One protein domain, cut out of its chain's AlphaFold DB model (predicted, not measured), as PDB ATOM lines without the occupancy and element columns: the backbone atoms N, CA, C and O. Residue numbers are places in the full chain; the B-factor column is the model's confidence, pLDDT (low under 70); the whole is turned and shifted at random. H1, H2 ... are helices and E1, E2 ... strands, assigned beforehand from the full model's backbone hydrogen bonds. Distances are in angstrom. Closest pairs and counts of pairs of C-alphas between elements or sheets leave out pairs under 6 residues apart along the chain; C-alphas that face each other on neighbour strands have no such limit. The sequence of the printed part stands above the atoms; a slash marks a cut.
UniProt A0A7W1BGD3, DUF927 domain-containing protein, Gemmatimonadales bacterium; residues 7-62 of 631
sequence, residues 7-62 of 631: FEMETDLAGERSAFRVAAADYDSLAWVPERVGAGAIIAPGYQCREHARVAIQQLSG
ATOM      1  N   PHE A   7     161.779 245.919 175.225       91.62
ATOM      2  CA  PHE A   7     161.686 244.490 174.977       91.62
ATOM      3  C   PHE A   7     161.736 244.271 173.466       91.62
ATOM      4  O   PHE A   7     160.982 244.909 172.726       91.62
ATOM      5  N   GLU A   8     162.653 243.419 173.015       91.62
ATOM      6  CA  GLU A   8     162.632 242.874 171.658       91.62
ATOM      7  C   GLU A   8     161.668 241.693 171.664       91.62
ATOM      8  O   GLU A   8     161.831 240.760 172.448       91.62
ATOM      9  N   MET A   9     160.618 241.799 170.858       91.88
ATOM     10  CA  MET A   9     159.526 240.841 170.799       91.88
ATOM     11  C   MET A   9     159.591 240.119 169.462       91.88
ATOM     12  O   MET A   9     159.675 240.768 168.419       91.88
ATOM     13  N   GLU A  10     159.486 238.798 169.500       92.94
ATOM     14  CA  GLU A  10     159.163 237.972 168.341       92.94
ATOM     15  C   GLU A  10     157.778 237.372 168.557       92.94
ATOM     16  O   GLU A  10     157.449 236.916 169.656       92.94
ATOM     17  N   THR A  11     156.946 237.401 167.523       92.62
ATOM     18  CA  THR A  11     155.597 236.838 167.574       92.62
ATOM     19  C   THR A  11     155.341 235.962 166.361       92.62
ATOM     20  O   THR A  11     155.926 236.187 165.305       92.62
ATOM     21  N   ASP A  12     154.479 234.962 166.530       91.56
ATOM     22  CA  ASP A  12     153.982 234.089 165.468       91.56
ATOM     23  C   ASP A  12     152.453 234.083 165.563       91.56
ATOM     24  O   ASP A  12     151.887 233.645 166.571       91.56
ATOM     25  N   LEU A  13     151.789 234.637 164.550       91.25
ATOM     26  CA  LEU A  13     150.337 234.653 164.450       91.25
ATOM     27  C   LEU A  13     149.931 233.927 163.169       91.25
ATOM     28  O   LEU A  13     150.147 234.421 162.069       91.25
ATOM     29  N   ALA A  14     149.330 232.745 163.319       87.81
ATOM     30  CA  ALA A  14     148.890 231.910 162.198       87.81
ATOM     31  C   ALA A  14     150.001 231.599 161.165       87.81
ATOM     32  O   ALA A  14     149.722 231.469 159.973       87.81
ATOM     33  N   GLY A  15     151.253 231.452 161.619       87.19
ATOM     34  CA  GLY A  15     152.411 231.181 160.766       87.19
ATOM     35  C   GLY A  15     153.093 232.437 160.217       87.19
ATOM     36  O   GLY A  15     154.139 232.320 159.575       87.19
ATOM     37  N   GLU A  16     152.547 233.630 160.468       88.25
ATOM     38  CA  GLU A  16     153.201 234.894 160.151       88.25
ATOM     39  C   GLU A  16     154.070 235.338 161.329       88.25
ATOM     40  O   GLU A  16     153.577 235.610 162.427       88.25
ATOM     41  N   ARG A  17     155.383 235.401 161.095       91.19
ATOM     42  CA  ARG A  17     156.350 235.845 162.097       91.19
ATOM     43  C   ARG A  17     156.655 237.322 161.947       91.19
ATOM     44  O   ARG A  17     156.973 237.783 160.852       91.19
ATOM     45  N   SER A  18     156.650 238.039 163.062       89.12
ATOM     46  CA  SER A  18     157.055 239.441 163.115       89.12
ATOM     47  C   SER A  18     157.977 239.702 164.303       89.12
ATOM     48  O   SER A  18     157.851 239.078 165.359       89.12
ATOM     49  N   ALA A  19     158.914 240.632 164.117       92.19
ATOM     50  CA  ALA A  19     159.840 241.082 165.147       92.19
ATOM     51  C   ALA A  19     159.743 242.601 165.301       92.19
ATOM     52  O   ALA A  19     159.745 243.343 164.316       92.19
ATOM     53  N   PHE A  20     159.635 243.079 166.536       92.44
ATOM     54  CA  PHE A  20     159.494 244.504 166.829       92.44
ATOM     55  C   PHE A  20     159.982 244.838 168.238       92.44
ATOM     56  O   PHE A  20     160.346 243.969 169.027       92.44
ATOM     57  N   ARG A  21     159.996 246.133 168.567       91.50
ATOM     58  CA  ARG A  21     160.378 246.626 169.891       91.50
ATOM     59  C   ARG A  21     159.219 247.304 170.588       91.50
ATOM     60  O   ARG A  21     158.523 248.118 169.985       91.50
ATOM     61  N   VAL A  22     159.088 247.025 171.879       91.75
ATOM     62  CA  VAL A  22     158.125 247.673 172.774       91.75
ATOM     63  C   VAL A  22     158.898 248.375 173.878       91.75
ATOM     64  O   VAL A  22     159.775 247.777 174.502       91.75
ATOM     65  N   ALA A  23     158.613 249.653 174.136       91.44
ATOM     66  CA  ALA A  23     159.200 250.325 175.290       91.44
ATOM     67  C   ALA A  23     158.685 249.665 176.574       91.44
ATOM     68  O   ALA A  23     157.494 249.397 176.705       91.44
ATOM     69  N   ALA A  24     159.561 249.439 177.553       90.19
ATOM     70  CA  ALA A  24     159.172 248.758 178.790       90.19
ATOM     71  C   ALA A  24     158.038 249.487 179.539       90.19
ATOM     72  O   ALA A  24     157.245 248.841 180.214       90.19
ATOM     73  N   ALA A  25     157.938 250.814 179.385       90.12
ATOM     74  CA  ALA A  25     156.861 251.626 179.953       90.12
ATOM     75  C   ALA A  25     155.494 251.397 179.280       90.12
ATOM     76  O   ALA A  25     154.465 251.539 179.934       90.12
ATOM     77  N   ASP A  26     155.482 251.012 178.002       89.88
ATOM     78  CA  ASP A  26     154.256 250.789 177.228       89.88
ATOM     79  C   ASP A  26     153.803 249.323 177.283       89.88
ATOM     80  O   ASP A  26     152.659 249.007 176.942       89.88
ATOM     81  N   TYR A  27     154.683 248.425 177.738       90.75
ATOM     82  CA  TYR A  27     154.452 246.983 177.756       90.75
ATOM     83  C   TYR A  27     153.189 246.599 178.533       90.75
ATOM     84  O   TYR A  27     152.365 245.843 178.018       90.75
ATOM     85  N   ASP A  28     152.996 247.178 179.723       89.81
ATOM     86  CA  ASP A  28     151.879 246.857 180.622       89.81
ATOM     87  C   ASP A  28     150.500 247.170 180.030       89.81
ATOM     88  O   ASP A  28     149.510 246.532 180.390       89.81
ATOM     89  N   SER A  29     150.421 248.130 179.106       90.12
ATOM     90  CA  SER A  29     149.151 248.526 178.494       90.12
ATOM     91  C   SER A  29     148.580 247.465 177.546       90.12
ATOM     92  O   SER A  29     147.370 247.444 177.320       90.12
ATOM     93  N   LEU A  30     149.447 246.617 176.970       92.00
ATOM     94  CA  LEU A  30     149.169 245.742 175.820       92.00
ATOM     95  C   LEU A  30     148.535 246.457 174.605       92.00
ATOM     96  O   LEU A  30     148.081 245.799 173.672       92.00
ATOM     97  N   ALA A  31     148.550 247.796 174.559       90.56
ATOM     98  CA  ALA A  31     148.024 248.572 173.433       90.56
ATOM     99  C   ALA A  31     148.839 248.364 172.143       90.56
ATOM    100  O   ALA A  31     148.332 248.558 171.043       90.56
ATOM    101  N   TRP A  32     150.084 247.905 172.286       92.19
ATOM    102  CA  TRP A  32     150.992 247.564 171.195       92.19
ATOM    103  C   TRP A  32     150.607 246.273 170.453       92.19
ATOM    104  O   TRP A  32     151.046 246.087 169.323       92.19
ATOM    105  N   VAL A  33     149.802 245.382 171.048       92.31
ATOM    106  CA  VAL A  33     149.426 244.091 170.438       92.31
ATOM    107  C   VAL A  33     148.699 244.278 169.098       92.31
ATOM    108  O   VAL A  33     149.207 243.784 168.091       92.31
ATOM    109  N   PRO A  34     147.581 245.027 169.011       90.31
ATOM    110  CA  PRO A  34     146.903 245.239 167.731       90.31
ATOM    111  C   PRO A  34     147.740 246.049 166.730       90.31
ATOM    112  O   PRO A  34     147.611 245.829 165.530       90.31
ATOM    113  N   GLU A  35     148.599 246.962 167.200       89.19
ATOM    114  CA  GLU A  35     149.460 247.787 166.339       89.19
ATOM    115  C   GLU A  35     150.598 246.975 165.698       89.19
ATOM    116  O   GLU A  35     150.920 247.188 164.531       89.19
ATOM    117  N   ARG A  36     151.231 246.071 166.457       90.44
ATOM    118  CA  ARG A  36     152.481 245.399 166.061       90.44
ATOM    119  C   ARG A  36     152.321 243.935 165.670       90.44
ATOM    120  O   ARG A  36     153.073 243.463 164.826       90.44
ATOM    121  N   VAL A  37     151.368 243.230 166.278       90.12
ATOM    122  CA  VAL A  37     151.074 241.811 165.996       90.12
ATOM    123  C   VAL A  37     149.915 241.684 165.005       90.12
ATOM    124  O   VAL A  37     149.859 240.738 164.227       90.12
ATOM    125  N   GLY A  38     149.008 242.663 165.003       88.50
ATOM    126  CA  GLY A  38     147.883 242.747 164.079       88.50
ATOM    127  C   GLY A  38     146.537 242.415 164.721       88.50
ATOM    128  O   GLY A  38     146.440 241.898 165.835       88.50
ATOM    129  N   ALA A  39     145.459 242.718 163.993       87.62
ATOM    130  CA  ALA A  39     144.088 242.651 164.504       87.62
ATOM    131  C   ALA A  39     143.612 241.233 164.889       87.62
ATOM    132  O   ALA A  39     142.640 241.099 165.629       87.62
ATOM    133  N   GLY A  40     144.284 240.182 164.404       88.06
ATOM    134  CA  GLY A  40     143.981 238.791 164.758       88.06
ATOM    135  C   GLY A  40     144.475 238.370 166.148       88.06
ATOM    136  O   GLY A  40     144.009 237.363 166.677       88.06
ATOM    137  N   ALA A  41     145.377 239.137 166.770       90.25
ATOM    138  CA  ALA A  41     145.859 238.888 168.126       90.25
ATOM    139  C   ALA A  41     144.853 239.420 169.164       90.25
ATOM    140  O   ALA A  41     144.990 240.514 169.713       90.25
ATOM    141  N   ILE A  42     143.797 238.640 169.405       89.81
ATOM    142  CA  ILE A  42     142.676 239.037 170.263       89.81
ATOM    143  C   ILE A  42     142.981 238.712 171.728       89.81
ATOM    144  O   ILE A  42     143.103 237.551 172.115       89.81
ATOM    145  N   ILE A  43     143.012 239.744 172.572       90.94
ATOM    146  CA  ILE A  43     142.957 239.585 174.029       90.94
ATOM    147  C   ILE A  43     141.481 239.552 174.426       90.94
ATOM    148  O   ILE A  43     140.775 240.551 174.277       90.94
ATOM    149  N   ALA A  44     141.007 238.400 174.904       89.50
ATOM    150  CA  ALA A  44     139.605 238.216 175.263       89.50
ATOM    151  C   ALA A  44     139.148 239.235 176.331       89.50
ATOM    152  O   ALA A  44     139.899 239.523 177.271       89.50
ATOM    153  N   PRO A  45     137.921 239.781 176.222       88.38
ATOM    154  CA  PRO A  45     137.367 240.644 177.254       88.38
ATOM    155  C   PRO A  45     137.037 239.820 178.503       88.38
ATOM    156  O   PRO A  45     136.432 238.754 178.416       88.38
ATOM    157  N   GLY A  46     137.393 240.329 179.679       90.75
ATOM    158  CA  GLY A  46     137.087 239.663 180.941       90.75
ATOM    159  C   GLY A  46     137.881 240.225 182.112       90.75
ATOM    160  O   GLY A  46     138.823 241.003 181.934       90.75
ATOM    161  N   TYR A  47     137.477 239.844 183.324       90.31
ATOM    162  CA  TYR A  47     138.183 240.232 184.540       90.31
ATOM    163  C   TYR A  47     139.609 239.670 184.507       90.31
ATOM    164  O   TYR A  47     139.797 238.467 184.355       90.31
ATOM    165  N   GLN A  48     140.604 240.552 184.623       90.38
ATOM    166  CA  GLN A  48     142.036 240.227 184.641       90.38
ATOM    167  C   GLN A  48     142.615 239.553 183.379       90.38
ATOM    168  O   GLN A  48     143.775 239.144 183.377       90.38
ATOM    169  N   CYS A  49     141.867 239.441 182.272       91.44
ATOM    170  CA  CYS A  49     142.363 238.781 181.054       91.44
ATOM    171  C   CYS A  49     143.617 239.458 180.474       91.44
ATOM    172  O   CYS A  49     144.513 238.777 179.974       91.44
ATOM    173  N   ARG A  50     143.717 240.790 180.580       90.75
ATOM    174  CA  ARG A  50     144.891 241.557 180.134       90.75
ATOM    175  C   ARG A  50     146.119 241.237 180.986       90.75
ATOM    176  O   ARG A  50     147.204 241.006 180.458       90.75
ATOM    177  N   GLU A  51     145.944 241.188 182.299       91.81
ATOM    178  CA  GLU A  51     146.984 240.852 183.263       91.81
ATOM    179  C   GLU A  51     147.462 239.411 183.074       91.81
ATOM    180  O   GLU A  51     148.670 239.172 183.062       91.81
ATOM    181  N   HIS A  52     146.539 238.469 182.854       93.56
ATOM    182  CA  HIS A  52     146.863 237.079 182.539       93.56
ATOM    183  C   HIS A  52     147.645 236.954 181.231       93.56
ATOM    184  O   HIS A  52     148.669 236.275 181.215       93.56
ATOM    185  N   ALA A  53     147.227 237.646 180.165       92.88
ATOM    186  CA  ALA A  53     147.955 237.656 178.897       92.88
ATOM    187  C   ALA A  53     149.386 238.185 179.078       92.88
ATOM    188  O   ALA A  53     150.341 237.554 178.632       92.88
ATOM    189  N   ARG A  54     149.556 239.293 179.809       92.31
ATOM    190  CA  ARG A  54     150.877 239.859 180.113       92.31
ATOM    191  C   ARG A  54     151.781 238.863 180.846       92.31
ATOM    192  O   ARG A  54     152.946 238.716 180.475       92.31
ATOM    193  N   VAL A  55     151.260 238.205 181.885       92.25
ATOM    194  CA  VAL A  55     152.010 237.208 182.666       92.25
ATOM    195  C   VAL A  55     152.359 235.999 181.802       92.25
ATOM    196  O   VAL A  55     153.500 235.549 181.840       92.25
ATOM    197  N   ALA A  56     151.418 235.517 180.987       92.94
ATOM    198  CA  ALA A  56     151.650 234.403 180.074       92.94
ATOM    199  C   ALA A  56     152.769 234.723 179.075       92.94
ATOM    200  O   ALA A  56     153.689 233.922 178.931       92.94
ATOM    201  N   ILE A  57     152.757 235.913 178.460       92.44
ATOM    202  CA  ILE A  57     153.831 236.355 177.557       92.44
ATOM    203  C   ILE A  57     155.185 236.320 178.281       92.44
ATOM    204  O   ILE A  57     156.140 235.753 177.756       92.44
ATOM    205  N   GLN A  58     155.277 236.861 179.500       89.75
ATOM    206  CA  GLN A  58     156.536 236.884 180.257       89.75
ATOM    207  C   GLN A  58     157.021 235.485 180.652       89.75
ATOM    208  O   GLN A  58     158.205 235.195 180.521       89.75
ATOM    209  N   GLN A  59     156.121 234.616 181.116       92.25
ATOM    210  CA  GLN A  59     156.473 233.251 181.514       92.25
ATOM    211  C   GLN A  59     156.925 232.409 180.320       92.25
ATOM    212  O   GLN A  59     157.928 231.703 180.416       92.25
ATOM    213  N   LEU A  60     156.217 232.510 179.192       93.06
ATOM    214  CA  LEU A  60     156.542 231.771 177.969       93.06
ATOM    215  C   LEU A  60     157.825 232.281 177.300       93.06
ATOM    216  O   LEU A  60     158.508 231.506 176.639       93.06
ATOM    217  N   SER A  61     158.184 233.552 177.508       90.44
ATOM    218  CA  SER A  61     159.426 234.142 176.986       90.44
ATOM    219  C   SER A  61     160.689 233.707 177.750       90.44
ATOM    220  O   SER A  61     161.800 234.013 177.320       90.44
ATOM    221  N   GLY A  62     160.554 233.004 178.881       89.81
ATOM    222  CA  GLY A  62     161.690 232.530 179.676       89.81
ATOM    223  C   GLY A  62     162.536 233.663 180.273       89.81
ATOM    224  O   GLY A  62     162.009 234.669 180.747       89.81
TER     225      GLY A  62
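AT A GLANCE: This is residues 7 to 62 of the 631 residues of the protein "DUF927 domain-containing protein" of Gemmatimonadales bacterium (UniProt A0A7W1BGD3). A two-stranded hairpin, E1 and E2, makes one side of the domain, and after it the chain folds back through two short helices, H1 and H2. A long loop, residues 37 to 48, then swings out and returns to H3, the longest helix, which lies across a loose space from the hairpin and touches no helix. The printed part has 56 residues, with two named strands and three named helices in the order E1, E2, H1, H2, H3; the sheet has the order E1 - E2 and is antiparallel, and the class is mixed, helices and strands. The whole is compact and rounded, with a radius of gyration of the C-alphas of 11.0 A and spans of 29 by 23 by 21 A.

HOW THE PARTS SIT: E1, residues 7 to 13, and E2, residues 16 to 23, form a hairpin of antiparallel neighbour strands, with 154 degrees between their directions. N 7 and O 22 are 2.8 A apart and N 18 and O 11 are 3.0 A apart, both within hydrogen-bond range. The C-alphas of Glu 10 and Ala 19 face each other at 4.5 A. H1, residues 24 to 27, follows E2 with no residue between; the closest C-alphas of E1 and H1 are those of Phe 7 and Ala 24, 6.3 A apart. H2, residues 32 to 36, is close to but not clearly touching H1, with the closest C-alphas, those of Asp 26 and Trp 32, 7.6 A apart. The closest C-alphas of E2 and H2 are those of Phe 20 and Arg 36, 7.1 A apart. H3, residues 49 to 60, is apart from E1, E2 and H2, and only just apart from H1, at 8.3 A. Each O i to N i+4 pair is within hydrogen-bond range in H2 and H3, while H1 is too short for such a pair.

IN THESE COORDINATES: E1 begins at C-alpha 7 (161.686, 244.490, 174.977) and is 18.3 A long from first to last C-alpha. E2 is 22.4 A long and ends at C-alpha 23 (159.200, 250.325, 175.290). H1 has 4 residues and H2 has 5. H3 is 16.1 A long and ends at C-alpha 60 (156.542, 231.771, 177.969).

THE WHOLE: The two C-alphas farthest apart are those of Arg 17 and Tyr 47, at 29.2 A. The printed part has no cut. The links E1 to E2, E2 to H1 and H1 to H2 are tight, and the link H2 to H3, with 12 residues, is long. The mean pLDDT of the printed part is 90.8, and no printed residue is under 70.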